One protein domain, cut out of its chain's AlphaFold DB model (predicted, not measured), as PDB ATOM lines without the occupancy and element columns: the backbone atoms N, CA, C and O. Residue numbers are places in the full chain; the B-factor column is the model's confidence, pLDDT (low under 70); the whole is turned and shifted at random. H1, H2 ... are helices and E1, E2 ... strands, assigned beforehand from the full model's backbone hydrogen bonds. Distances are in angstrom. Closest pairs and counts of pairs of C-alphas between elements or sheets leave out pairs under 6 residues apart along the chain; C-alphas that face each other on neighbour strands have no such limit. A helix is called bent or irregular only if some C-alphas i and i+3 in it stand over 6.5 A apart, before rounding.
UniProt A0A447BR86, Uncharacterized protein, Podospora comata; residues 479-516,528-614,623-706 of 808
ATOM      1  N   ASP A 479      50.983   5.745-139.003       91.62
ATOM      2  CA  ASP A 479      51.847   6.361-138.002       91.62
ATOM      3  C   ASP A 479      52.529   7.607-138.563       91.62
ATOM      4  O   ASP A 479      52.405   8.679-137.973       91.62
ATOM      5  N   PHE A 480      53.138   7.537-139.753       93.12
ATOM      6  CA  PHE A 480      53.682   8.759-140.354       93.12
ATOM      7  C   PHE A 480      52.581   9.764-140.714       93.12
ATOM      8  O   PHE A 480      52.819  10.971-140.676       93.12
ATOM      9  N   ALA A 481      51.369   9.305-141.050       95.12
ATOM     10  CA  ALA A 481      50.248  10.201-141.299       95.12
ATOM     11  C   ALA A 481      49.861  10.977-140.033       95.12
ATOM     12  O   ALA A 481      49.726  12.193-140.085       95.12
ATOM     13  N   LYS A 482      49.803  10.313-138.872       94.62
ATOM     14  CA  LYS A 482      49.513  10.940-137.568       94.62
ATOM     15  C   LYS A 482      50.614  11.874-137.050       94.62
ATOM     16  O   LYS A 482      50.381  12.603-136.084       94.62
ATOM     17  N   LEU A 483      51.799  11.886-137.665       95.81
ATOM     18  CA  LEU A 483      52.799  12.937-137.426       95.81
ATOM     19  C   LEU A 483      52.414  14.279-138.065       95.81
ATOM     20  O   LEU A 483      52.995  15.303-137.706       95.81
ATOM     21  N   HIS A 484      51.456  14.290-138.992       97.62
ATOM     22  CA  HIS A 484      50.946  15.524-139.576       97.62
ATOM     23  C   HIS A 484      49.985  16.225-138.614       97.62
ATOM     24  O   HIS A 484      49.402  15.595-137.728       97.62
ATOM     25  N   SER A 485      49.877  17.541-138.780       96.81
ATOM     26  CA  SER A 485      48.834  18.357-138.156       96.81
ATOM     27  C   SER A 485      47.466  17.899-138.661       96.81
ATOM     28  O   SER A 485      47.366  17.326-139.751       96.81
ATOM     29  N   ASP A 486      46.405  18.201-137.914       95.81
ATOM     30  CA  ASP A 486      45.024  17.935-138.336       95.81
ATOM     31  C   ASP A 486      44.695  18.567-139.706       95.81
ATOM     32  O   ASP A 486      43.880  18.041-140.466       95.81
ATOM     33  N   ARG A 487      45.375  19.668-140.052       95.81
ATOM     34  CA  ARG A 487      45.286  20.364-141.350       95.81
ATOM     35  C   ARG A 487      46.531  20.177-142.223       95.81
ATOM     36  O   ARG A 487      46.764  20.926-143.170       95.81
ATOM     37  N   GLY A 488      47.354  19.186-141.898       97.38
ATOM     38  CA  GLY A 488      48.567  18.888-142.639       97.38
ATOM     39  C   GLY A 488      48.286  18.206-143.978       97.38
ATOM     40  O   GLY A 488      47.269  17.536-144.155       97.38
ATOM     41  N   HIS A 489      49.207  18.342-144.926       97.75
ATOM     42  CA  HIS A 489      49.121  17.718-146.245       97.75
ATOM     43  C   HIS A 489      50.468  17.173-146.711       97.75
ATOM     44  O   HIS A 489      51.533  17.674-146.349       97.75
ATOM     45  N   LYS A 490      50.425  16.141-147.555       96.94
ATOM     46  CA  LYS A 490      51.625  15.460-148.049       96.94
ATOM     47  C   LYS A 490      51.521  15.135-149.529       96.94
ATOM     48  O   LYS A 490      50.541  14.532-149.966       96.94
ATOM     49  N   LEU A 491      52.595  15.411-150.266       95.38
ATOM     50  CA  LEU A 491      52.788  14.920-151.625       95.38
ATOM     51  C   LEU A 491      52.976  13.394-151.638       95.38
ATOM     52  O   LEU A 491      53.850  12.832-150.967       95.38
ATOM     53  N   SER A 492      52.179  12.704-152.446       91.69
ATOM     54  CA  SER A 492      52.512  11.366-152.926       91.69
ATOM     55  C   SER A 492      53.292  11.502-154.242       91.69
ATOM     56  O   SER A 492      52.743  12.064-155.197       91.69
ATOM     57  N   PRO A 493      54.555  11.033-154.313       86.44
ATOM     58  CA  PRO A 493      55.404  11.247-155.481       86.44
ATOM     59  C   PRO A 493      54.751  10.779-156.781       86.44
ATOM     60  O   PRO A 493      54.257   9.651-156.872       86.44
ATOM     61  N   GLY A 494      54.762  11.648-157.791       84.56
ATOM     62  CA  GLY A 494      54.169  11.379-159.101       84.56
ATOM     63  C   GLY A 494      52.653  11.537-159.200       84.56
ATOM     64  O   GLY A 494      52.107  11.258-160.265       84.56
ATOM     65  N   ILE A 495      51.972  11.965-158.131       88.44
ATOM     66  CA  ILE A 495      50.505  12.045-158.088       88.44
ATOM     67  C   ILE A 495      50.035  13.456-157.711       88.44
ATOM     68  O   ILE A 495      49.435  14.158-158.529       88.44
ATOM     69  N   GLY A 496      50.290  13.869-156.471       92.50
ATOM     70  CA  GLY A 496      49.714  15.084-155.903       92.50
ATOM     71  C   GLY A 496      49.608  15.035-154.381       92.50
ATOM     72  O   GLY A 496      49.987  14.042-153.750       92.50
ATOM     73  N   TRP A 497      49.122  16.123-153.795       96.88
ATOM     74  CA  TRP A 497      48.981  16.279-152.353       96.88
ATOM     75  C   TRP A 497      47.649  15.728-151.861       96.88
ATOM     76  O   TRP A 497      46.615  15.935-152.493       96.88
ATOM     77  N   TYR A 498      47.705  15.065-150.710       96.38
ATOM     78  CA  TYR A 498      46.549  14.613-149.943       96.38
ATOM     79  C   TYR A 498      46.475  15.416-148.647       96.38
ATOM     80  O   TYR A 498      47.481  15.531-147.940       96.38
ATOM     81  N   TYR A 499      45.306  15.982-148.371       96.44
ATOM     82  CA  TYR A 499      45.027  16.859-147.243       96.44
ATOM     83  C   TYR A 499      44.380  16.070-146.107       96.44
ATOM     84  O   TYR A 499      43.440  15.316-146.341       96.44
ATOM     85  N   THR A 500      44.852  16.286-144.879       95.94
ATOM     86  CA  THR A 500      44.545  15.566-143.627       95.94
ATOM     87  C   THR A 500      45.299  14.242-143.415       95.94
ATOM     88  O   THR A 500      45.566  13.505-144.372       95.94
ATOM     89  N   PRO A 501      45.594  13.874-142.150       95.25
ATOM     90  CA  PRO A 501      46.196  12.584-141.808       95.25
ATOM     91  C   PRO A 501      45.455  11.366-142.384       95.25
ATOM     92  O   PRO A 501      46.094  10.422-142.849       95.25
ATOM     93  N   ASP A 502      44.122  11.373-142.416       93.56
ATOM     94  CA  ASP A 502      43.350  10.227-142.908       93.56
ATOM     95  C   ASP A 502      43.543  10.009-144.414       93.56
ATOM     96  O   ASP A 502      43.838   8.887-144.842       93.56
ATOM     97  N   ALA A 503      43.481  11.075-145.219       92.25
ATOM     98  CA  ALA A 503      43.738  10.987-146.657       92.25
ATOM     99  C   ALA A 503      45.190  10.579-146.945       92.25
ATOM    100  O   ALA A 503      45.452   9.751-147.823       92.25
ATOM    101  N   ILE A 504      46.144  11.096-146.165       94.38
ATOM    102  CA  ILE A 504      47.558  10.721-146.260       94.38
ATOM    103  C   ILE A 504      47.739   9.223-145.985       94.38
ATOM    104  O   ILE A 504      48.367   8.517-146.782       94.38
ATOM    105  N   SER A 505      47.160   8.722-144.893       91.62
ATOM    106  CA  SER A 505      47.204   7.307-144.515       91.62
ATOM    107  C   SER A 505      46.587   6.424-145.600       91.62
ATOM    108  O   SER A 505      47.211   5.451-146.034       91.62
ATOM    109  N   LEU A 506      45.407   6.798-146.105       86.75
ATOM    110  CA  LEU A 506      44.689   6.055-147.140       86.75
ATOM    111  C   LEU A 506      45.453   6.039-148.471       86.75
ATOM    112  O   LEU A 506      45.563   4.986-149.103       86.75
ATOM    113  N   SER A 507      46.050   7.167-148.870       86.25
ATOM    114  CA  SER A 507      46.864   7.255-150.089       86.25
ATOM    115  C   SER A 507      48.051   6.286-150.045       86.25
ATOM    116  O   SER A 507      48.315   5.575-151.018       86.25
ATOM    117  N   CYS A 508      48.711   6.165-148.892       85.69
ATOM    118  CA  CYS A 508      49.787   5.207-148.666       85.69
ATOM    119  C   CYS A 508      49.274   3.763-148.636       85.69
ATOM    120  O   CYS A 508      49.789   2.904-149.355       85.69
ATOM    121  N   ALA A 509      48.223   3.500-147.859       81.06
ATOM    122  CA  ALA A 509      47.613   2.183-147.727       81.06
ATOM    123  C   ALA A 509      47.171   1.620-149.085       81.06
ATOM    124  O   ALA A 509      47.436   0.458-149.379       81.06
ATOM    125  N   SER A 510      46.588   2.452-149.953       73.94
ATOM    126  CA  SER A 510      46.156   2.053-151.301       73.94
ATOM    127  C   SER A 510      47.303   1.550-152.191       73.94
ATOM    128  O   SER A 510      47.084   0.751-153.104       73.94
ATOM    129  N   ARG A 511      48.536   2.000-151.922       70.50
ATOM    130  CA  ARG A 511      49.742   1.641-152.676       70.50
ATOM    131  C   ARG A 511      50.400   0.368-152.154       70.50
ATOM    132  O   ARG A 511      50.944  -0.397-152.950       70.50
ATOM    133  N   TYR A 512      50.374   0.156-150.840       68.56
ATOM    134  CA  TYR A 512      51.158  -0.897-150.187       68.56
ATOM    135  C   TYR A 512      50.323  -2.052-149.621       68.56
ATOM    136  O   TYR A 512      50.852  -3.153-149.462       68.56
ATOM    137  N   TYR A 513      49.027  -1.860-149.363       66.19
ATOM    138  CA  TYR A 513      48.134  -2.893-148.835       66.19
ATOM    139  C   TYR A 513      47.228  -3.474-149.931       66.19
ATOM    140  O   TYR A 513      46.841  -2.806-150.889       66.19
ATOM    141  N   ARG A 514      46.884  -4.766-149.820       54.34
ATOM    142  CA  ARG A 514      45.904  -5.398-150.723       54.34
ATOM    143  C   ARG A 514      44.498  -4.885-150.370       54.34
ATOM    144  O   ARG A 514      44.139  -4.909-149.200       54.34
ATOM    145  N   GLN A 515      43.703  -4.519-151.383       44.75
ATOM    146  CA  GLN A 515      42.357  -3.902-151.313       44.75
ATOM    147  C   GLN A 515      41.288  -4.599-150.432       44.75
ATOM    148  O   GLN A 515      40.207  -4.049-150.276       44.75
ATOM    149  N   ASN A 516      41.563  -5.750-149.806       40.75
ATOM    150  CA  ASN A 516      40.587  -6.488-148.987       40.75
ATOM    151  C   ASN A 516      40.824  -6.379-147.465       40.75
ATOM    152  O   ASN A 516      40.344  -7.224-146.715       40.75
ATOM    153  N   ARG A 528      60.178  -8.249-143.455       85.25
ATOM    154  CA  ARG A 528      60.121  -7.613-144.782       85.25
ATOM    155  C   ARG A 528      61.228  -8.129-145.697       85.25
ATOM    156  O   ARG A 528      62.347  -8.376-145.252       85.25
ATOM    157  N   SER A 529      60.953  -8.266-146.992       87.50
ATOM    158  CA  SER A 529      61.955  -8.674-147.992       87.50
ATOM    159  C   SER A 529      62.874  -7.534-148.443       87.50
ATOM    160  O   SER A 529      63.927  -7.809-149.014       87.50
ATOM    161  N   SER A 530      62.496  -6.282-148.184       88.50
ATOM    162  CA  SER A 530      63.222  -5.068-148.565       88.50
ATOM    163  C   SER A 530      62.827  -3.898-147.671       88.50
ATOM    164  O   SER A 530      61.672  -3.821-147.248       88.50
ATOM    165  N   VAL A 531      63.754  -2.968-147.452       91.00
ATOM    166  CA  VAL A 531      63.505  -1.685-146.778       91.00
ATOM    167  C   VAL A 531      63.951  -0.552-147.703       91.00
ATOM    168  O   VAL A 531      65.117  -0.559-148.104       91.00
ATOM    169  N   PRO A 532      63.064   0.383-148.089       90.38
ATOM    170  CA  PRO A 532      63.446   1.596-148.797       90.38
ATOM    171  C   PRO A 532      63.871   2.638-147.762       90.38
ATOM    172  O   PRO A 532      63.017   3.235-147.131       90.38
ATOM    173  N   PHE A 533      65.168   2.826-147.558       93.19
ATOM    174  CA  PHE A 533      65.691   3.775-146.580       93.19
ATOM    175  C   PHE A 533      65.652   5.204-147.127       93.19
ATOM    176  O   PHE A 533      66.418   5.520-148.039       93.19
ATOM    177  N   HIS A 534      64.812   6.066-146.557       94.00
ATOM    178  CA  HIS A 534      64.674   7.482-146.908       94.00
ATOM    179  C   HIS A 534      65.500   8.333-145.942       94.00
ATOM    180  O   HIS A 534      64.976   8.893-144.977       94.00
ATOM    181  N   TRP A 535      66.815   8.422-146.160       94.00
ATOM    182  CA  TRP A 535      67.659   9.196-145.251       94.00
ATOM    183  C   TRP A 535      67.422  10.680-145.473       94.00
ATOM    184  O   TRP A 535      67.780  11.220-146.520       94.00
ATOM    185  N   ARG A 536      66.849  11.331-144.460       95.62
ATOM    186  CA  ARG A 536      66.573  12.767-144.448       95.62
ATOM    187  C   ARG A 536      67.734  13.501-143.788       95.62
ATOM    188  O   ARG A 536      67.807  13.581-142.566       95.62
ATOM    189  N   LEU A 537      68.667  13.975-144.604       94.31
ATOM    190  CA  LEU A 537      69.972  14.474-144.163       94.31
ATOM    191  C   LEU A 537      70.118  15.980-144.349       94.31
ATOM    192  O   LEU A 537      69.348  16.605-145.084       94.31
ATOM    193  N   GLN A 538      71.169  16.529-143.727       95.69
ATOM    194  CA  GLN A 538      71.645  17.898-143.944       95.69
ATOM    195  C   GLN A 538      70.513  18.940-143.801       95.69
ATOM    196  O   GLN A 538      70.254  19.709-144.732       95.69
ATOM    197  N   PRO A 539      69.771  18.951-142.676       97.12
ATOM    198  CA  PRO A 539      68.599  19.804-142.541       97.12
ATOM    199  C   PRO A 539      68.977  21.289-142.546       97.12
ATOM    200  O   PRO A 539      69.872  21.696-141.808       97.12
ATOM    201  N   VAL A 540      68.266  22.101-143.328       98.06
ATOM    202  CA  VAL A 540      68.228  23.561-143.152       98.06
ATOM    203  C   VAL A 540      66.866  23.910-142.572       98.06
ATOM    204  O   VAL A 540      65.844  23.657-143.215       98.06
ATOM    205  N   ILE A 541      66.859  24.435-141.345       97.88
ATOM    206  CA  ILE A 541      65.651  24.677-140.551       97.88
ATOM    207  C   ILE A 541      65.549  26.162-140.230       97.88
ATOM    208  O   ILE A 541      66.327  26.693-139.436       97.88
ATOM    209  N   LEU A 542      64.575  26.839-140.834       96.19
ATOM    210  CA  LEU A 542      64.269  28.237-140.532       96.19
ATOM    211  C   LEU A 542      63.001  28.273-139.689       96.19
ATOM    212  O   LEU A 542      61.994  27.672-140.050       96.19
ATOM    213  N   VAL A 543      63.068  28.953-138.549       95.19
ATOM    214  CA  VAL A 543      61.998  28.972-137.545       95.19
ATOM    215  C   VAL A 543      61.356  30.356-137.500       95.19
ATOM    216  O   VAL A 543      62.064  31.367-137.581       95.19
ATOM    217  N   SER A 544      60.033  30.415-137.341       92.88
ATOM    218  CA  SER A 544      59.270  31.656-137.163       92.88
ATOM    219  C   SER A 544      59.688  32.439-135.919       92.88
ATOM    220  O   SER A 544      60.343  31.921-135.006       92.88
ATOM    221  N   ARG A 545      59.331  33.727-135.858       85.94
ATOM    222  CA  ARG A 545      59.737  34.605-134.751       85.94
ATOM    223  C   ARG A 545      59.201  34.115-133.406       85.94
ATOM    224  O   ARG A 545      59.909  34.233-132.403       85.94
ATOM    225  N   ASP A 546      57.986  33.575-133.412       88.25
ATOM    226  CA  ASP A 546      57.286  33.011-132.255       88.25
ATOM    227  C   ASP A 546      57.644  31.541-131.945       88.25
ATOM    228  O   ASP A 546      57.177  31.000-130.945       88.25
ATOM    229  N   GLY A 547      58.460  30.881-132.777       91.81
ATOM    230  CA  GLY A 547      58.853  29.476-132.602       91.81
ATOM    231  C   GLY A 547      57.749  28.447-132.897       91.81
ATOM    232  O   GLY A 547      57.963  27.236-132.751       91.81
ATOM    233  N   ARG A 548      56.557  28.888-133.317       94.50
ATOM    234  CA  ARG A 548      55.390  28.019-133.527       94.50
ATOM    235  C   ARG A 548      55.353  27.373-134.904       94.50
ATOM    236  O   ARG A 548      54.573  26.447-135.089       94.50
ATOM    237  N   SER A 549      56.210  27.767-135.837       96.00
ATOM    238  CA  SER A 549      56.322  27.131-137.151       96.00
ATOM    239  C   SER A 549      57.762  27.119-137.660       96.00
ATOM    240  O   SER A 549      58.621  27.872-137.196       96.00
ATOM    241  N   ALA A 550      58.047  26.215-138.595       96.50
ATOM    242  CA  ALA A 550      59.358  26.080-139.215       96.50
ATOM    243  C   ALA A 550      59.246  25.607-140.670       96.50
ATOM    244  O   ALA A 550      58.354  24.830-141.002       96.50
ATOM    245  N   THR A 551      60.175  26.038-141.521       96.44
ATOM    246  CA  THR A 551      60.439  25.436-142.831       96.44
ATOM    247  C   THR A 551      61.644  24.525-142.691       96.44
ATOM    248  O   THR A 551      62.643  24.916-142.080       96.44
ATOM    249  N   LEU A 552      61.578  23.342-143.284       97.25
ATOM    250  CA  LEU A 552      62.621  22.330-143.222       97.25
ATOM    251  C   LEU A 552      62.951  21.858-144.637       97.25
ATOM    252  O   LEU A 552      62.136  21.218-145.299       97.25
ATOM    253  N   ARG A 553      64.183  22.110-145.080       96.81
ATOM    254  CA  ARG A 553      64.747  21.451-146.262       96.81
ATOM    255  C   ARG A 553      65.616  20.286-145.821       96.81
ATOM    256  O   ARG A 553      66.486  20.477-144.978       96.81
ATOM    257  N   THR A 554      65.429  19.110-146.416       97.25
ATOM    258  CA  THR A 554      66.341  17.965-146.233       97.25
ATOM    259  C   THR A 554      66.675  17.314-147.564       97.25
ATOM    260  O   THR A 554      65.843  17.271-148.474       97.25
ATOM    261  N   ARG A 555      67.884  16.761-147.662       94.38
ATOM    262  CA  ARG A 555      68.238  15.837-148.737       94.38
ATOM    263  C   ARG A 555      67.596  14.483-148.444       94.38
ATOM    264  O   ARG A 555      67.696  14.000-147.323       94.38
ATOM    265  N   ASN A 556      66.984  13.864-149.446       94.06
ATOM    266  CA  ASN A 556      66.667  12.440-149.474       94.06
ATOM    267  C   ASN A 556      67.846  11.704-150.109       94.06
ATOM    268  O   ASN A 556      67.959  11.669-151.336       94.06
ATOM    269  N   LEU A 557      68.725  11.127-149.294       93.50
ATOM    270  CA  LEU A 557      69.685  10.152-149.793       93.50
ATOM    271  C   LEU A 557      69.055   8.768-149.667       93.50
ATOM    272  O   LEU A 557      69.111   8.125-148.620       93.50
ATOM    273  N   GLN A 558      68.421   8.319-150.741       91.62
ATOM    274  CA  GLN A 558      67.654   7.089-150.712       91.62
ATOM    275  C   GLN A 558      68.505   5.892-151.120       91.62
ATOM    276  O   GLN A 558      69.215   5.911-152.127       91.62
ATOM    277  N   THR A 559      68.383   4.817-150.352       90.38
ATOM    278  CA  THR A 559      68.924   3.499-150.690       90.38
ATOM    279  C   THR A 559      67.900   2.420-150.359       90.38
ATOM    280  O   THR A 559      66.856   2.688-149.769       90.38
ATOM    281  N   GLY A 560      68.158   1.185-150.769       89.50
ATOM    282  CA  GLY A 560      67.255   0.065-150.542       89.50
ATOM    283  C   GLY A 560      67.985  -1.164-150.042       89.50
ATOM    284  O   GLY A 560      69.195  -1.311-150.217       89.50
ATOM    285  N   THR A 561      67.242  -2.101-149.471       91.94
ATOM    286  CA  THR A 561      67.758  -3.440-149.182       91.94
ATOM    287  C   THR A 561      66.917  -4.512-149.847       91.94
ATOM    288  O   THR A 561      65.780  -4.275-150.245       91.94
ATOM    289  N   SER A 562      67.484  -5.697-150.049       91.94
ATOM    290  CA  SER A 562      66.739  -6.835-150.579       91.94
ATOM    291  C   SER A 562      67.394  -8.154-150.172       91.94
ATOM    292  O   SER A 562      68.503  -8.191-149.629       91.94
ATOM    293  N   ARG A 563      66.712  -9.260-150.477       93.12
ATOM    294  CA  ARG A 563      67.265 -10.617-150.366       93.12
ATOM    295  C   ARG A 563      68.377 -10.901-151.383       93.12
ATOM    296  O   ARG A 563      69.180 -11.804-151.162       93.12
ATOM    297  N   THR A 564      68.426 -10.138-152.473       91.38
ATOM    298  CA  THR A 564      69.360 -10.337-153.584       91.38
ATOM    299  C   THR A 564      70.516  -9.354-153.479       91.38
ATOM    300  O   THR A 564      70.329  -8.139-153.587       91.38
ATOM    301  N   GLN A 565      71.720  -9.895-153.314       92.56
ATOM    302  CA  GLN A 565      72.957  -9.122-153.220       92.56
ATOM    303  C   GLN A 565      73.096  -8.126-154.382       92.56
ATOM    304  O   GLN A 565      72.888  -8.495-155.535       92.56
ATOM    305  N   GLY A 566      73.409  -6.866-154.070       89.25
ATOM    306  CA  GLY A 566      73.781  -5.844-155.060       89.25
ATOM    307  C   GLY A 566      72.646  -5.329-155.951       89.25
ATOM    308  O   GLY A 566      72.878  -4.507-156.832       89.25
ATOM    309  N   SER A 567      71.407  -5.773-155.727       89.06
ATOM    310  CA  SER A 567      70.260  -5.368-156.553       89.06
ATOM    311  C   SER A 567      69.790  -3.926-156.327       89.06
ATOM    312  O   SER A 567      69.106  -3.378-157.185       89.06
ATOM    313  N   ASN A 568      70.157  -3.308-155.202       86.50
ATOM    314  CA  ASN A 568      69.805  -1.924-154.887       86.50
ATOM    315  C   ASN A 568      70.933  -0.968-155.256       86.50
ATOM    316  O   ASN A 568      72.092  -1.361-155.332       86.50
ATOM    317  N   GLY A 569      70.577   0.297-155.442       87.69
ATOM    318  CA  GLY A 569      71.512   1.396-155.612       87.69
ATOM    319  C   GLY A 569      71.097   2.604-154.776       87.69
ATOM    320  O   GLY A 569      70.266   2.502-153.876       87.69
ATOM    321  N   TRP A 570      71.690   3.740-155.104       90.38
ATOM    322  CA  TRP A 570      71.451   5.055-154.527       90.38
ATOM    323  C   TRP A 570      70.591   5.939-155.421       90.38
ATOM    324  O   TRP A 570      70.657   5.830-156.650       90.38
ATOM    325  N   MET A 571      69.820   6.825-154.798       92.00
ATOM    326  CA  MET A 571      69.016   7.853-155.455       92.00
ATOM    327  C   MET A 571      69.029   9.132-154.614       92.00
ATOM    328  O   MET A 571      69.165   9.064-153.390       92.00
ATOM    329  N   GLY A 572      68.864  10.280-155.265       93.44
ATOM    330  CA  GLY A 572      68.789  11.584-154.612       93.44
ATOM    331  C   GLY A 572      67.477  12.306-154.891       93.44
ATOM    332  O   GLY A 572      67.046  12.408-156.041       93.44
ATOM    333  N   GLY A 573      66.862  12.833-153.839       94.56
ATOM    334  CA  GLY A 573      65.664  13.679-153.878       94.56
ATOM    335  C   GLY A 573      65.762  14.799-152.844       94.56
ATOM    336  O   GLY A 573      66.647  14.748-151.993       94.56
ATOM    337  N   MET A 574      64.876  15.793-152.885       95.62
ATOM    338  CA  MET A 574      64.797  16.843-151.861       95.62
ATOM    339  C   MET A 574      63.409  16.885-151.238       95.62
ATOM    340  O   MET A 574      62.406  16.696-151.918       95.62
ATOM    341  N   TYR A 575      63.361  17.167-149.943       96.62
ATOM    342  CA  TYR A 575      62.126  17.469-149.234       96.62
ATOM    343  C   TYR A 575      62.050  18.964-148.930       96.62
ATOM    344  O   TYR A 575      63.037  19.562-148.485       96.62
ATOM    345  N   HIS A 576      60.862  19.525-149.130       95.69
ATOM    346  CA  HIS A 576      60.498  20.899-148.807       95.69
ATOM    347  C   HIS A 576      59.303  20.862-147.861       95.69
ATOM    348  O   HIS A 576      58.150  20.786-148.297       95.69
ATOM    349  N   ASP A 577      59.599  20.872-146.567       96.88
ATOM    350  CA  ASP A 577      58.608  20.676-145.522       96.88
ATOM    351  C   ASP A 577      58.289  21.983-144.792       96.88
ATOM    352  O   ASP A 577      59.130  22.877-144.654       96.88
ATOM    353  N   GLN A 578      57.082  22.047-144.241       97.94
ATOM    354  CA  GLN A 578      56.699  22.987-143.193       97.94
ATOM    355  C   GLN A 578      56.228  22.214-141.962       97.94
ATOM    356  O   GLN A 578      55.648  21.133-142.083       97.94
ATOM    357  N   LEU A 579      56.451  22.775-140.775       97.69
ATOM    358  CA  LEU A 579      56.047  22.210-139.491       97.69
ATOM    359  C   LEU A 579      55.384  23.271-138.615       97.69
ATOM    360  O   LEU A 579      55.737  24.446-138.689       97.69
ATOM    361  N   VAL A 580      54.481  22.839-137.736       97.38
ATOM    362  CA  VAL A 580      53.764  23.690-136.774       97.38
ATOM    363  C   VAL A 580      53.791  23.103-135.368       97.38
ATOM    364  O   VAL A 580      53.893  21.892-135.193       97.38
ATOM    365  N   LEU A 581      53.699  23.961-134.354       94.94
ATOM    366  CA  LEU A 581      53.419  23.575-132.978       94.94
ATOM    367  C   LEU A 581      51.899  23.500-132.795       94.94
ATOM    368  O   LEU A 581      51.203  24.519-132.789       94.94
ATOM    369  N   GLU A 582      51.388  22.288-132.637       92.75
ATOM    370  CA  GLU A 582      49.971  21.985-132.460       92.75
ATOM    371  C   GLU A 582      49.823  21.100-131.220       92.75
ATOM    372  O   GLU A 582      50.447  20.044-131.117       92.75
ATOM    373  N   ASN A 583      49.028  21.544-130.242       88.25
ATOM    374  CA  ASN A 583      48.737  20.783-129.020       88.25
ATOM    375  C   ASN A 583      49.998  20.276-128.281       88.25
ATOM    376  O   ASN A 583      50.065  19.124-127.849       88.25
ATOM    377  N   GLY A 584      51.024  21.131-128.170       86.94
ATOM    378  CA  GLY A 584      52.293  20.797-127.508       86.94
ATOM    379  C   GLY A 584      53.211  19.865-128.309       86.94
ATOM    380  O   GLY A 584      54.209  19.379-127.775       86.94
ATOM    381  N   LYS A 585      52.885  19.600-129.581       90.88
ATOM    382  CA  LYS A 585      53.646  18.716-130.468       90.88
ATOM    383  C   LYS A 585      54.059  19.445-131.744       90.88
ATOM    384  O   LYS A 585      53.257  20.139-132.362       90.88
ATOM    385  N   ARG A 586      55.306  19.259-132.164       94.56
ATOM    386  CA  ARG A 586      55.788  19.614-133.494       94.56
ATOM    387  C   ARG A 586      55.204  18.624-134.498       94.56
ATOM    388  O   ARG A 586      55.447  17.423-134.416       94.56
ATOM    389  N   LYS A 587      54.387  19.136-135.409       96.88
ATOM    390  CA  LYS A 587      53.625  18.374-136.397       96.88
ATOM    391  C   LYS A 587      54.009  18.802-137.804       96.88
ATOM    392  O   LYS A 587      54.299  19.972-138.039       96.88
ATOM    393  N   LEU A 588      53.986  17.860-138.741       98.12
ATOM    394  CA  LEU A 588      54.207  18.137-140.162       98.12
ATOM    395  C   LEU A 588      52.990  18.877-140.733       98.12
ATOM    396  O   LEU A 588      51.863  18.389-140.658       98.12
ATOM    397  N   TRP A 589      53.215  20.061-141.289       98.06
ATOM    398  CA  TRP A 589      52.183  20.885-141.917       98.06
ATOM    399  C   TRP A 589      52.089  20.619-143.417       98.06
ATOM    400  O   TRP A 589      51.025  20.318-143.942       98.06
ATOM    401  N   SER A 590      53.222  20.688-144.108       97.69
ATOM    402  CA  SER A 590      53.312  20.419-145.540       97.69
ATOM    403  C   SER A 590      54.523  19.545-145.795       97.69
ATOM    404  O   SER A 590      55.586  19.818-145.246       97.69
ATOM    405  N   ILE A 591      54.373  18.516-146.623       97.62
ATOM    406  CA  ILE A 591      55.491  17.756-147.182       97.62
ATOM    407  C   ILE A 591      55.416  17.833-148.701       97.62
ATOM    408  O   ILE A 591      54.446  17.364-149.304       97.62
ATOM    409  N   THR A 592      56.473  18.354-149.318       96.25
ATOM    410  CA  THR A 592      56.702  18.292-150.767       96.25
ATOM    411  C   THR A 592      57.996  17.545-151.055       96.25
ATOM    412  O   THR A 592      58.985  17.720-150.350       96.25
ATOM    413  N   ILE A 593      57.972  16.691-152.076       94.88
ATOM    414  CA  ILE A 593      59.045  15.753-152.415       94.88
ATOM    415  C   ILE A 593      59.434  15.970-153.874       94.88
ATOM    416  O   ILE A 593      58.701  15.586-154.784       94.88
ATOM    417  N   ASP A 594      60.607  16.547-154.082       94.31
ATOM    418  CA  ASP A 594      61.203  16.725-155.396       94.31
ATOM    419  C   ASP A 594      62.098  15.516-155.675       94.31
ATOM    420  O   ASP A 594      63.240  15.444-155.205       94.31
ATOM    421  N   GLU A 595      61.583  14.533-156.412       88.75
ATOM    422  CA  GLU A 595      62.343  13.326-156.723       88.75
ATOM    423  C   GLU A 595      62.111  12.787-158.146       88.75
ATOM    424  O   GLU A 595      61.023  12.896-158.712       88.75
ATOM    425  N   PHE A 596      63.117  12.191-158.788       89.12
ATOM    426  CA  PHE A 596      64.527  12.092-158.367       89.12
ATOM    427  C   PHE A 596      65.389  13.093-159.149       89.12
ATOM    428  O   PHE A 596      65.148  13.310-160.334       89.12
ATOM    429  N   TYR A 597      66.420  13.650-158.509       92.19
ATOM    430  CA  TYR A 597      67.456  14.450-159.182       92.19
ATOM    431  C   TYR A 597      68.499  13.561-159.862       92.19
ATOM    432  O   TYR A 597      68.984  13.885-160.942       92.19
ATOM    433  N   TRP A 598      68.818  12.425-159.242       91.50
ATOM    434  CA  TRP A 598      69.738  11.427-159.773       91.50
ATOM    435  C   TRP A 598      69.417  10.045-159.214       91.50
ATOM    436  O   TRP A 598      68.825   9.908-158.140       91.50
ATOM    437  N   ASN A 599      69.805   9.001-159.941       88.88
ATOM    438  CA  ASN A 599      69.667   7.629-159.482       88.88
ATOM    439  C   ASN A 599      70.670   6.697-160.161       88.88
ATOM    440  O   ASN A 599      71.001   6.836-161.334       88.88
ATOM    441  N   SER A 600      71.087   5.681-159.420       87.19
ATOM    442  CA  SER A 600      71.780   4.514-159.964       87.19
ATOM    443  C   SER A 600      70.781   3.411-160.308       87.19
ATOM    444  O   SER A 600      69.719   3.291-159.688       87.19
ATOM    445  N   ARG A 601      71.113   2.583-161.303       77.62
ATOM    446  CA  ARG A 601      70.277   1.433-161.687       77.62
ATOM    447  C   ARG A 601      70.315   0.332-160.628       77.62
ATOM    448  O   ARG A 601      69.295  -0.267-160.305       77.62
ATOM    449  N   ASN A 602      71.517   0.032-160.162       85.81
ATOM    450  CA  ASN A 602      71.847  -0.916-159.109       85.81
ATOM    451  C   ASN A 602      73.272  -0.601-158.634       85.81
ATOM    452  O   ASN A 602      73.908   0.328-159.139       85.81
ATOM    453  N   TRP A 603      73.774  -1.381-157.685       90.75
ATOM    454  CA  TRP A 603      75.105  -1.173-157.142       90.75
ATOM    455  C   TRP A 603      76.217  -1.380-158.179       90.75
ATOM    456  O   TRP A 603      77.111  -0.560-158.279       90.75
ATOM    457  N   THR A 604      76.171  -2.434-158.993       87.31
ATOM    458  CA  THR A 604      77.256  -2.711-159.954       87.31
ATOM    459  C   THR A 604      77.365  -1.644-161.047       87.31
ATOM    460  O   THR A 604      78.465  -1.311-161.470       87.31
ATOM    461  N   ALA A 605      76.238  -1.100-161.511       83.81
ATOM    462  CA  ALA A 605      76.219  -0.066-162.544       83.81
ATOM    463  C   ALA A 605      76.573   1.327-161.999       83.81
ATOM    464  O   ALA A 605      77.113   2.156-162.730       83.81
ATOM    465  N   GLY A 606      76.250   1.602-160.734       87.75
ATOM    466  CA  GLY A 606      76.430   2.926-160.151       87.75
ATOM    467  C   GLY A 606      75.619   4.016-160.842       87.75
ATOM    468  O   GLY A 606      74.577   3.760-161.452       87.75
ATOM    469  N   TRP A 607      76.082   5.254-160.686       87.38
ATOM    470  CA  TRP A 607      75.443   6.460-161.228       87.38
ATOM    471  C   TRP A 607      76.109   7.002-162.500       87.38
ATOM    472  O   TRP A 607      75.590   7.951-163.074       87.38
ATOM    473  N   ALA A 608      77.228   6.416-162.935       75.81
ATOM    474  CA  ALA A 608      78.017   6.871-164.087       75.81
ATOM    475  C   ALA A 608      77.842   6.021-165.359       75.81
ATOM    476  O   ALA A 608      78.414   6.341-166.393       75.81
ATOM    477  N   ASN A 609      77.102   4.913-165.276       71.69
ATOM    478  CA  ASN A 609      76.810   4.038-166.410       71.69
ATOM    479  C   ASN A 609      75.292   3.960-166.599       71.69
ATOM    480  O   ASN A 609      74.652   2.955-166.251       71.69
ATOM    481  N   VAL A 610      74.692   5.065-167.054       66.94
ATOM    482  CA  VAL A 610      73.237   5.179-167.168       66.94
ATOM    483  C   VAL A 610      72.819   5.075-168.626       66.94
ATOM    484  O   VAL A 610      73.224   5.843-169.482       66.94
ATOM    485  N   VAL A 611      71.950   4.106-168.922       60.56
ATOM    486  CA  VAL A 611      71.269   4.060-170.220       60.56
ATOM    487  C   VAL A 611      70.168   5.122-170.184       60.56
ATOM    488  O   VAL A 611      69.294   5.009-169.314       60.56
ATOM    489  N   PRO A 612      70.162   6.125-171.084       55.44
ATOM    490  CA  PRO A 612      69.153   7.175-171.080       55.44
ATOM    491  C   PRO A 612      67.749   6.574-171.088       55.44
ATOM    492  O   PRO A 612      67.364   5.835-172.000       55.44
ATOM    493  N   HIS A 613      66.954   6.890-170.070       50.09
ATOM    494  CA  HIS A 613      65.534   6.591-170.114       50.09
ATOM    495  C   HIS A 613      64.871   7.575-171.080       50.09
ATOM    496  O   HIS A 613      64.449   8.655-170.680       50.09
ATOM    497  N   VAL A 614      64.755   7.202-172.357       42.97
ATOM    498  CA  VAL A 614      63.888   7.918-173.302       42.97
ATOM    499  C   VAL A 614      62.443   7.626-172.902       42.97
ATOM    500  O   VAL A 614      61.820   6.677-173.381       42.97
ATOM    501  N   TRP A 623      54.599   2.043-161.877       39.09
ATOM    502  CA  TRP A 623      54.245   2.039-160.453       39.09
ATOM    503  C   TRP A 623      52.858   2.613-160.167       39.09
ATOM    504  O   TRP A 623      52.302   2.307-159.113       39.09
ATOM    505  N   MET A 624      52.266   3.364-161.104       42.16
ATOM    506  CA  MET A 624      50.812   3.481-161.161       42.16
ATOM    507  C   MET A 624      50.272   2.101-161.517       42.16
ATOM    508  O   MET A 624      50.056   1.762-162.683       42.16
ATOM    509  N   SER A 625      50.129   1.240-160.513       39.50
ATOM    510  CA  SER A 625      49.366   0.022-160.705       39.50
ATOM    511  C   SER A 625      48.013   0.432-161.293       39.50
ATOM    512  O   SER A 625      47.432   1.438-160.877       39.50
ATOM    513  N   ARG A 626      47.467  -0.374-162.207       40.88
ATOM    514  CA  ARG A 626      46.063  -0.289-162.654       40.88
ATOM    515  C   ARG A 626      45.040  -0.209-161.496       40.88
ATOM    516  O   ARG A 626      43.857  -0.118-161.764       40.88
ATOM    517  N   ARG A 627      45.463  -0.301-160.225       45.66
ATOM    518  CA  ARG A 627      44.623  -0.272-159.022       45.66
ATOM    519  C   ARG A 627      44.447   1.115-158.398       45.66
ATOM    520  O   ARG A 627      43.547   1.257-157.586       45.66
ATOM    521  N   GLN A 628      45.257   2.120-158.756       48.03
ATOM    522  CA  GLN A 628      45.022   3.510-158.318       48.03
ATOM    523  C   GLN A 628      43.940   4.219-159.139       48.03
ATOM    524  O   GLN A 628      43.489   5.290-158.750       48.03
ATOM    525  N   SER A 629      43.516   3.639-160.267       45.91
ATOM    526  CA  SER A 629      42.661   4.333-161.230       45.91
ATOM    527  C   SER A 629      41.210   4.510-160.797       45.91
ATOM    528  O   SER A 629      40.500   5.182-161.535       45.91
ATOM    529  N   ASN A 630      40.756   3.940-159.669       49.00
ATOM    530  CA  ASN A 630      39.315   3.915-159.409       49.00
ATOM    531  C   ASN A 630      38.763   4.688-158.203       49.00
ATOM    532  O   ASN A 630      37.602   5.030-158.343       49.00
ATOM    533  N   ASP A 631      39.477   5.077-157.124       58.19
ATOM    534  CA  ASP A 631      38.740   5.703-155.987       58.19
ATOM    535  C   ASP A 631      39.407   6.824-155.147       58.19
ATOM    536  O   ASP A 631      38.675   7.512-154.440       58.19
ATOM    537  N   LEU A 632      40.728   7.092-155.185       75.69
ATOM    538  CA  LEU A 632      41.319   8.177-154.359       75.69
ATOM    539  C   LEU A 632      42.157   9.184-155.161       75.69
ATOM    540  O   LEU A 632      43.362   9.010-155.365       75.69
ATOM    541  N   LEU A 633      41.507  10.270-155.578       86.25
ATOM    542  CA  LEU A 633      42.149  11.411-156.230       86.25
ATOM    543  C   LEU A 633      42.903  12.282-155.207       86.25
ATOM    544  O   LEU A 633      42.443  12.398-154.072       86.25
ATOM    545  N   PRO A 634      44.049  12.886-155.577       92.50
ATOM    546  CA  PRO A 634      44.699  13.884-154.731       92.50
ATOM    547  C   PRO A 634      43.859  15.165-154.665       92.50
ATOM    548  O   PRO A 634      43.241  15.557-155.656       92.50
ATOM    549  N   ASP A 635      43.911  15.862-153.532       95.81
ATOM    550  CA  ASP A 635      43.287  17.176-153.345       95.81
ATOM    551  C   ASP A 635      43.917  18.250-154.245       95.81
ATOM    552  O   ASP A 635      43.244  19.177-154.700       95.81
ATOM    553  N   VAL A 636      45.219  18.117-154.528       96.19
ATOM    554  CA  VAL A 636      45.943  18.935-155.509       96.19
ATOM    555  C   VAL A 636      46.803  18.027-156.375       96.19
ATOM    556  O   VAL A 636      47.735  17.395-155.887       96.19
ATOM    557  N   SER A 637      46.519  17.965-157.675       93.62
ATOM    558  CA  SER A 637      47.357  17.236-158.635       93.62
ATOM    559  C   SER A 637      48.654  17.993-158.938       93.62
ATOM    560  O   SER A 637      48.644  19.218-159.040       93.62
ATOM    561  N   LEU A 638      49.740  17.264-159.223       91.81
ATOM    562  CA  LEU A 638      50.974  17.835-159.792       91.81
ATOM    563  C   LEU A 638      50.752  18.586-161.121       91.81
ATOM    564  O   LEU A 638      51.604  19.356-161.547       91.81
ATOM    565  N   ARG A 639      49.614  18.373-161.794       91.69
ATOM    566  CA  ARG A 639      49.240  19.059-163.043       91.69
ATOM    567  C   ARG A 639      48.282  20.229-162.840       91.69
ATOM    568  O   ARG A 639      47.686  20.703-163.806       91.69
ATOM    569  N   HIS A 640      48.083  20.670-161.601       94.50
ATOM    570  CA  HIS A 640      47.237  21.824-161.325       94.50
ATOM    571  C   HIS A 640      47.753  23.065-162.089       94.50
ATOM    572  O   HIS A 640      48.962  23.307-162.071       94.50
ATOM    573  N   PRO A 641      46.885  23.887-162.716       94.75
ATOM    574  CA  PRO A 641      47.311  25.036-163.527       94.75
ATOM    575  C   PRO A 641      48.253  26.018-162.812       94.75
ATOM    576  O   PRO A 641      49.187  26.532-163.417       94.75
ATOM    577  N   ALA A 642      48.052  26.236-161.509       94.06
ATOM    578  CA  ALA A 642      48.905  27.112-160.696       94.06
ATOM    579  C   ALA A 642      50.310  26.545-160.398       94.06
ATOM    580  O   ALA A 642      51.179  27.279-159.944       94.06
ATOM    581  N   LEU A 643      50.538  25.249-160.636       93.94
ATOM    582  CA  LEU A 643      51.788  24.554-160.311       93.94
ATOM    583  C   LEU A 643      52.567  24.120-161.555       93.94
ATOM    584  O   LEU A 643      53.581  23.440-161.424       93.94
ATOM    585  N   LEU A 644      52.120  24.503-162.758       90.56
ATOM    586  CA  LEU A 644      52.706  23.989-163.994       90.56
ATOM    587  C   LEU A 644      54.206  24.279-164.084       90.56
ATOM    588  O   LEU A 644      54.973  23.366-164.366       90.56
ATOM    589  N   GLU A 645      54.637  25.507-163.792       91.69
ATOM    590  CA  GLU A 645      56.064  25.849-163.788       91.69
ATOM    591  C   GLU A 645      56.830  25.057-162.720       91.69
ATOM    592  O   GLU A 645      57.854  24.444-163.019       91.69
ATOM    593  N   ARG A 646      56.305  25.036-161.489       93.25
ATOM    594  CA  ARG A 646      56.932  24.402-160.324       93.25
ATOM    595  C   ARG A 646      57.143  22.900-160.519       93.25
ATOM    596  O   ARG A 646      58.188  22.373-160.148       93.25
ATOM    597  N   GLU A 647      56.180  22.226-161.140       93.38
ATOM    598  CA  GLU A 647      56.180  20.769-161.298       93.38
ATOM    599  C   GLU A 647      56.652  20.287-162.679       93.38
ATOM    600  O   GLU A 647      56.745  19.079-162.916       93.38
ATOM    601  N   THR A 648      56.987  21.198-163.601       91.12
ATOM    602  CA  THR A 648      57.576  20.827-164.899       91.12
ATOM    603  C   THR A 648      58.902  20.090-164.690       91.12
ATOM    604  O   THR A 648      59.736  20.464-163.865       91.12
ATOM    605  N   GLY A 649      59.108  19.011-165.447       88.81
ATOM    606  CA  GLY A 649      60.298  18.166-165.333       88.81
ATOM    607  C   GLY A 649      60.165  17.032-164.318       88.81
ATOM    608  O   GLY A 649      60.769  15.982-164.523       88.81
ATOM    609  N   PHE A 650      59.323  17.159-163.289       90.38
ATOM    610  CA  PHE A 650      59.110  16.069-162.337       90.38
ATOM    611  C   PHE A 650      58.186  14.987-162.905       90.38
ATOM    612  O   PHE A 650      57.280  15.229-163.708       90.38
ATOM    613  N   ASN A 651      58.403  13.743-162.474       86.06
ATOM    614  CA  ASN A 651      57.519  12.638-162.832       86.06
ATOM    615  C   ASN A 651      56.098  12.914-162.300       86.06
ATOM    616  O   ASN A 651      55.942  13.307-161.151       86.06
ATOM    617  N   GLY A 652      55.067  12.699-163.122       83.81
ATOM    618  CA  GLY A 652      53.666  13.016-162.794       83.81
ATOM    619  C   GLY A 652      53.246  14.466-163.082       83.81
ATOM    620  O   GLY A 652      52.063  14.707-163.339       83.81
ATOM    621  N   GLY A 653      54.199  15.400-163.134       88.50
ATOM    622  CA  GLY A 653      53.980  16.790-163.531       88.50
ATOM    623  C   GLY A 653      53.746  16.979-165.041       88.50
ATOM    624  O   GLY A 653      53.545  16.004-165.785       88.50
ATOM    625  N   PRO A 654      53.714  18.237-165.510       87.56
ATOM    626  CA  PRO A 654      53.625  18.572-166.930       87.56
ATOM    627  C   PRO A 654      54.879  18.142-167.713       87.56
ATOM    628  O   PRO A 654      55.992  18.222-167.186       87.56
ATOM    629  N   PRO A 655      54.729  17.686-168.972       83.38
ATOM    630  CA  PRO A 655      55.868  17.352-169.820       83.38
ATOM    631  C   PRO A 655      56.651  18.609-170.261       83.38
ATOM    632  O   PRO A 655      56.065  19.689-170.335       83.38
ATOM    633  N   PRO A 656      57.935  18.464-170.645       88.31
ATOM    634  CA  PRO A 656      58.697  17.214-170.679       88.31
ATOM    635  C   PRO A 656      59.160  16.784-169.281       88.31
ATOM    636  O   PRO A 656      59.545  17.612-168.463       88.31
ATOM    637  N   THR A 657      59.149  15.477-169.007       86.94
ATOM    638  CA  THR A 657      59.768  14.921-167.796       86.94
ATOM    639  C   THR A 657      61.283  14.876-167.972       86.94
ATOM    640  O   THR A 657      61.777  14.432-169.008       86.94
ATOM    641  N   VAL A 658      62.018  15.293-166.947       89.56
ATOM    642  CA  VAL A 658      63.472  15.186-166.868       89.56
ATOM    643  C   VAL A 658      63.806  14.011-165.958       89.56
ATOM    644  O   VAL A 658      63.183  13.765-164.928       89.56
ATOM    645  N   SER A 659      64.782  13.216-166.362       87.31
ATOM    646  CA  SER A 659      65.328  12.134-165.552       87.31
ATOM    647  C   SER A 659      66.821  12.089-165.782       87.31
ATOM    648  O   SER A 659      67.275  12.400-166.883       87.31
ATOM    649  N   TRP A 660      67.567  11.683-164.760       87.88
ATOM    650  CA  TRP A 660      68.999  11.425-164.865       87.88
ATOM    651  C   TRP A 660      69.302  10.546-166.096       87.88
ATOM    652  O   TRP A 660      68.606   9.537-166.282       87.88
ATOM    653  N   PRO A 661      70.260  10.915-166.970       90.50
ATOM    654  CA  PRO A 661      71.312  11.938-166.812       90.50
ATOM    655  C   PRO A 661      70.938  13.413-167.089       90.50
ATOM    656  O   PRO A 661      71.798  14.292-167.068       90.50
ATOM    657  N   GLY A 662      69.665  13.734-167.330       90.81
ATOM    658  CA  GLY A 662      69.187  15.116-167.418       90.81
ATOM    659  C   GLY A 662      69.295  15.888-166.097       90.81
ATOM    660  O   GLY A 662      69.153  15.321-165.016       90.81
ATOM    661  N   VAL A 663      69.508  17.203-166.189       92.31
ATOM    662  CA  VAL A 663      69.632  18.097-165.030       92.31
ATOM    663  C   VAL A 663      68.251  18.616-164.634       92.31
ATOM    664  O   VAL A 663      67.735  19.549-165.244       92.31
ATOM    665  N   GLN A 664      67.649  18.025-163.600       92.25
ATOM    666  CA  GLN A 664      66.390  18.530-163.045       92.25
ATOM    667  C   GLN A 664      66.612  19.872-162.329       92.25
ATOM    668  O   GLN A 664      67.642  20.064-161.668       92.25
ATOM    669  N   ARG A 665      65.661  20.809-162.470       92.31
ATOM    670  CA  ARG A 665      65.680  22.103-161.767       92.31
ATOM    671  C   ARG A 665      65.549  21.872-160.264       92.31
ATOM    672  O   ARG A 665      64.678  21.121-159.837       92.31
ATOM    673  N   MET A 666      66.403  22.531-159.480       93.81
ATOM    674  CA  MET A 666      66.351  22.473-158.023       93.81
ATOM    675  C   MET A 666      65.643  23.698-157.463       93.81
ATOM    676  O   MET A 666      66.158  24.799-157.601       93.81
ATOM    677  N   TRP A 667      64.502  23.502-156.806       94.38
ATOM    678  CA  TRP A 667      63.758  24.600-156.191       94.38
ATOM    679  C   TRP A 667      64.314  24.975-154.812       94.38
ATOM    680  O   TRP A 667      64.875  24.143-154.090       94.38
ATOM    681  N   TRP A 668      64.153  26.241-154.427       93.81
ATOM    682  CA  TRP A 668      64.629  26.797-153.159       93.81
ATOM    683  C   TRP A 668      63.495  27.408-152.353       93.81
ATOM    684  O   TRP A 668      62.766  28.257-152.850       93.81
ATOM    685  N   ALA A 669      63.388  27.001-151.089       90.50
ATOM    686  CA  ALA A 669      62.420  27.557-150.143       90.50
ATOM    687  C   ALA A 669      62.990  28.727-149.316       90.50
ATOM    688  O   ALA A 669      62.304  29.277-148.462       90.50
ATOM    689  N   TYR A 670      64.258  29.077-149.531       93.94
ATOM    690  CA  TYR A 670      64.969  30.104-148.783       93.94
ATOM    691  C   TYR A 670      65.952  30.851-149.685       93.94
ATOM    692  O   TYR A 670      66.372  30.348-150.728       93.94
ATOM    693  N   ARG A 671      66.290  32.069-149.273       94.44
ATOM    694  CA  ARG A 671      67.283  32.946-149.890       94.44
ATOM    695  C   ARG A 671      68.673  32.617-149.360       94.44
ATOM    696  O   ARG A 671      68.816  32.002-148.303       94.44
ATOM    697  N   ASN A 672      69.700  33.076-150.064       95.94
ATOM    698  CA  ASN A 672      71.086  32.942-149.643       95.94
ATOM    699  C   ASN A 672      71.258  33.384-148.176       95.94
ATOM    700  O   ASN A 672      70.856  34.485-147.795       95.94
ATOM    701  N   LEU A 673      71.837  32.514-147.346       95.19
ATOM    702  CA  LEU A 673      71.826  32.657-145.884       95.19
ATOM    703  C   LEU A 673      72.720  33.795-145.366       95.19
ATOM    704  O   LEU A 673      72.605  34.167-144.200       95.19
ATOM    705  N   VAL A 674      73.567  34.365-146.229       95.25
ATOM    706  CA  VAL A 674      74.440  35.503-145.909       95.25
ATOM    707  C   VAL A 674      73.965  36.772-146.602       95.25
ATOM    708  O   VAL A 674      73.773  37.796-145.952       95.25
ATOM    709  N   THR A 675      73.749  36.722-147.916       93.62
ATOM    710  CA  THR A 675      73.431  37.925-148.703       93.62
ATOM    711  C   THR A 675      71.939  38.217-148.800       93.62
ATOM    712  O   THR A 675      71.550  39.318-149.182       93.62
ATOM    713  N   GLY A 676      71.082  37.236-148.507       92.81
ATOM    714  CA  GLY A 676      69.646  37.331-148.755       92.81
ATOM    715  C   GLY A 676      69.288  37.379-150.241       92.81
ATOM    716  O   GLY A 676      68.143  37.696-150.569       92.81
ATOM    717  N   ALA A 677      70.238  37.088-151.136       92.94
ATOM    718  CA  ALA A 677      69.992  37.001-152.565       92.94
ATOM    719  C   ALA A 677      69.102  35.798-152.902       92.94
ATOM    720  O   ALA A 677      69.133  34.759-152.242       92.94
ATOM    721  N   MET A 678      68.296  35.956-153.940       92.06
ATOM    722  CA  MET A 678      67.504  34.872-154.509       92.06
ATOM    723  C   MET A 678      68.350  34.133-155.552       92.06
ATOM    724  O   MET A 678      69.163  34.792-156.207       92.06
ATOM    725  N   PRO A 679      68.142  32.820-155.759       89.81
ATOM    726  CA  PRO A 679      68.725  32.105-156.891       89.81
ATOM    727  C   PRO A 679      68.480  32.847-158.216       89.81
ATOM    728  O   PRO A 679      67.354  33.266-158.501       89.81
ATOM    729  N   SER A 680      69.530  33.018-159.020       85.88
ATOM    730  CA  SER A 680      69.497  33.806-160.264       85.88
ATOM    731  C   SER A 680      68.677  33.158-161.386       85.88
ATOM    732  O   SER A 680      68.192  33.848-162.280       85.88
ATOM    733  N   ASP A 681      68.465  31.844-161.327       84.88
ATOM    734  CA  ASP A 681      67.749  31.032-162.317       84.88
ATOM    735  C   ASP A 681      66.224  30.983-162.095       84.88
ATOM    736  O   ASP A 681      65.534  30.130-162.657       84.88
ATOM    737  N   SER A 682      65.684  31.892-161.274       85.19
ATOM    738  CA  SER A 682      64.259  31.948-160.898       85.19
ATOM    739  C   SER A 682      63.740  30.678-160.212       85.19
ATOM    740  O   SER A 682      62.537  30.442-160.152       85.19
ATOM    741  N   SER A 683      64.629  29.873-159.625       91.88
ATOM    742  CA  SER A 683      64.266  28.646-158.909       91.88
ATOM    743  C   SER A 683      63.813  28.870-157.456       91.88
ATOM    744  O   SER A 683      63.733  27.929-156.663       91.88
ATOM    745  N   TYR A 684      63.478  30.105-157.077       93.00
ATOM    746  CA  TYR A 684      62.913  30.388-155.762       93.00
ATOM    747  C   TYR A 684      61.411  30.099-155.718       93.00
ATOM    748  O   TYR A 684      60.607  30.710-156.424       93.00
ATOM    749  N   TRP A 685      61.035  29.216-154.802       90.75
ATOM    750  CA  TRP A 685      59.663  28.901-154.419       90.75
ATOM    751  C   TRP A 685      59.543  28.892-152.890       90.75
ATOM    752  O   TRP A 685      59.086  27.923-152.284       90.75
ATOM    753  N   GLY A 686      60.076  29.938-152.260       81.62
ATOM    754  CA  GLY A 686      59.973  30.141-150.820       81.62
ATOM    755  C   GLY A 686      58.706  30.890-150.411       81.62
ATOM    756  O   GLY A 686      57.832  31.116-151.250       81.62
ATOM    757  N   PRO A 687      58.627  31.273-149.126       74.88
ATOM    758  CA  PRO A 687      57.500  31.985-148.546       74.88
ATOM    759  C   PRO A 687      57.016  33.192-149.373       74.88
ATOM    760  O   PRO A 687      57.827  33.817-150.072       74.88
ATOM    761  N   PRO A 688      55.714  33.524-149.257       70.44
ATOM    762  CA  PRO A 688      54.768  32.939-148.308       70.44
ATOM    763  C   PRO A 688      54.154  31.628-148.807       70.44
ATOM    764  O   PRO A 688      53.782  31.482-149.970       70.44
ATOM    765  N   GLY A 689      53.999  30.687-147.877       80.69
ATOM    766  CA  GLY A 689      53.259  29.456-148.085       80.69
ATOM    767  C   GLY A 689      54.093  28.243-148.486       80.69
ATOM    768  O   GLY A 689      55.264  28.302-148.858       80.69
ATOM    769  N   CYS A 690      53.419  27.103-148.410       92.94
ATOM    770  CA  CYS A 690      53.848  25.830-148.956       92.94
ATOM    771  C   CYS A 690      53.801  25.804-150.496       92.94
ATOM    772  O   CYS A 690      53.208  26.673-151.133       92.94
ATOM    773  N   VAL A 691      54.333  24.746-151.120       94.50
ATOM    774  CA  VAL A 691      54.302  24.594-152.587       94.50
ATOM    775  C   VAL A 691      52.889  24.720-153.186       94.50
ATOM    776  O   VAL A 691      52.705  25.610-154.020       94.50
ATOM    777  N   PRO A 692      51.873  23.938-152.757       95.50
ATOM    778  CA  PRO A 692      50.512  24.089-153.281       95.50
ATOM    779  C   PRO A 692      49.823  25.381-152.823       95.50
ATOM    780  O   PRO A 692      48.830  25.788-153.422       95.50
ATOM    781  N   CYS A 693      50.343  26.068-151.805       93.62
ATOM    782  CA  CYS A 693      49.746  27.292-151.283       93.62
ATOM    783  C   CYS A 693      49.812  28.448-152.292       93.62
ATOM    784  O   CYS A 693      48.966  29.342-152.278       93.62
ATOM    785  N   ARG A 694      50.775  28.414-153.220       88.44
ATOM    786  CA  ARG A 694      50.927  29.436-154.255       88.44
ATOM    787  C   ARG A 694      49.916  29.216-155.385       88.44
ATOM    788  O   ARG A 694      50.183  28.559-156.385       88.44
ATOM    789  N   GLY A 695      48.710  29.740-155.186       87.75
ATOM    790  CA  GLY A 695      47.636  29.788-156.180       87.75
ATOM    791  C   GLY A 695      46.735  28.551-156.253       87.75
ATOM    792  O   GLY A 695      45.564  28.711-156.582       87.75
ATOM    793  N   ALA A 696      47.211  27.340-155.928       95.06
ATOM    794  CA  ALA A 696      46.343  26.151-155.937       95.06
ATOM    795  C   ALA A 696      45.474  26.048-154.672       95.06
ATOM    796  O   ALA A 696      44.281  25.761-154.770       95.06
ATOM    797  N   LYS A 697      46.077  26.280-153.499       96.56
ATOM    798  CA  LYS A 697      45.440  26.214-152.175       96.56
ATOM    799  C   LYS A 697      45.961  27.280-151.197       96.56
ATOM    800  O   LYS A 697      46.577  26.921-150.192       96.56
ATOM    801  N   PRO A 698      45.761  28.588-151.449       94.81
ATOM    802  CA  PRO A 698      46.219  29.643-150.535       94.81
ATOM    803  C   PRO A 698      45.727  29.474-149.088       94.81
ATOM    804  O   PRO A 698      46.430  29.835-148.147       94.81
ATOM    805  N   GLU A 699      44.558  28.862-148.892       95.62
ATOM    806  CA  GLU A 699      43.987  28.549-147.582       95.62
ATOM    807  C   GLU A 699      44.786  27.504-146.776       95.62
ATOM    808  O   GLU A 699      44.568  27.359-145.574       95.62
ATOM    809  N   TRP A 700      45.725  26.787-147.405       96.12
ATOM    810  CA  TRP A 700      46.648  25.862-146.732       96.12
ATOM    811  C   TRP A 700      47.921  26.547-146.219       96.12
ATOM    812  O   TRP A 700      48.759  25.886-145.606       96.12
ATOM    813  N   ALA A 701      48.111  27.847-146.464       94.75
ATOM    814  CA  ALA A 701      49.279  28.570-145.966       94.75
ATOM    815  C   ALA A 701      49.288  28.633-144.432       94.75
ATOM    816  O   ALA A 701      48.231  28.631-143.790       94.75
ATOM    817  N   LEU A 702      50.479  28.736-143.834       94.38
ATOM    818  CA  LEU A 702      50.625  28.859-142.379       94.38
ATOM    819  C   LEU A 702      49.876  30.091-141.848       94.38
ATOM    820  O   LEU A 702      49.121  29.994-140.878       94.38
ATOM    821  N   THR A 703      50.012  31.222-142.541       92.06
ATOM    822  CA  THR A 703      49.361  32.502-142.209       92.06
ATOM    823  C   THR A 703      47.841  32.431-142.275       92.06
ATOM    824  O   THR A 703      47.167  32.988-141.409       92.06
ATOM    825  N   ALA A 704      47.285  31.668-143.220       93.94
ATOM    826  CA  ALA A 704      45.846  31.414-143.303       93.94
ATOM    827  C   ALA A 704      45.313  30.563-142.130       93.94
ATOM    828  O   ALA A 704      44.104  30.487-141.916       93.94
ATOM    829  N   ASN A 705      46.204  29.936-141.353       94.56
ATOM    830  CA  ASN A 705      45.872  29.026-140.256       94.56
ATOM    831  C   ASN A 705      46.416  29.494-138.892       94.56
ATOM    832  O   ASN A 705      46.503  28.700-137.958       94.56
ATOM    833  N   GLY A 706      46.741  30.785-138.747       92.69
ATOM    834  CA  GLY A 706      47.124  31.380-137.457       92.69
ATOM    835  C   GLY A 706      48.561  31.083-137.011       92.69
ATOM    836  O   GLY A 706      48.874  31.196-135.820       92.69
TER     837      GLY A 706
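This is residues 479 to 516, 528 to 614 and 623 to 706 of the 808 residues of an uncharacterized protein of Podospora comata (UniProt A0A447BR86). A twisted wall of six strands, mostly long and bent, has H2 packed on one face over E2 and E1, at one edge. H3 and long unnamed stretches gather round the wall, and residues 672 to 677 stick out. The printed part has 209 residues, under half in named elements, in the order H1 E1 E2 H2 E3 E4 E5 E6 H3; the class is mixed, helices and strands. The mixed sheet runs E2 E1 E6 E5 E4 E3. The whole is compact, with a radius of gyration of the C-alphas of 17.7 A and spans of 49 by 49 by 33 A.

Find C-alpha 479 at (51.847, 6.361, -138.002), where H1, residues 479 to 482, begins. Next come E1, 484 to 492, bending by 121 degrees at 487, E2, 496 to 499, and H2, 501 to 512, 16.6 A long. Past a cut follow E3, 532 to 543, 29.6 A; E4, 549 to 560, 32.1 A; E5, 570 to 582, 35.1 A; and E6, 585 to 599, 34.9 A. Irregular H3, 641 to 647, with C-alphas 642 and 645 7.9 A apart, ends at C-alpha 647 (56.180, 20.769, -161.298).

E3 E4 E5 E6 form a meander, each strand the antiparallel neighbour of the one before; look at N 537 and O 555, N 573 and O 556, and N 574 and O 594, at 2.9, 3.0 and 2.9 A. E1 is parallel to E6, with N 489 and O 589 2.9 A apart, and makes an antiparallel hairpin with E2, with N 490 and O 498 3.0 A apart. H2 makes two layers, a helix over one face of the sheet, at a height of 9.7 A. H1 only grazes the sheet and touches residues 501 to 505 of H2, closest at the C-alphas of Ala 481 and Pro 501, 4.7 A. H3 is not on the sheet. O i to N i+4 pairs are within hydrogen-bond range in 7 of 8 cases in H2 and 1 of 3 in H3, where 1 of 4 i+3 pairs is; H1 is too short for such a pair.

The C-alphas of Asn 516 and Thr 675 are the farthest apart, 55.2 A. Cuts omit 517 to 527, a gap of 20.0 A, and 615 to 622, 17.1 A. No link printed whole is long. Look for pLDDT under 70 at 512 to 516, 610 to 614 and 623 to 631.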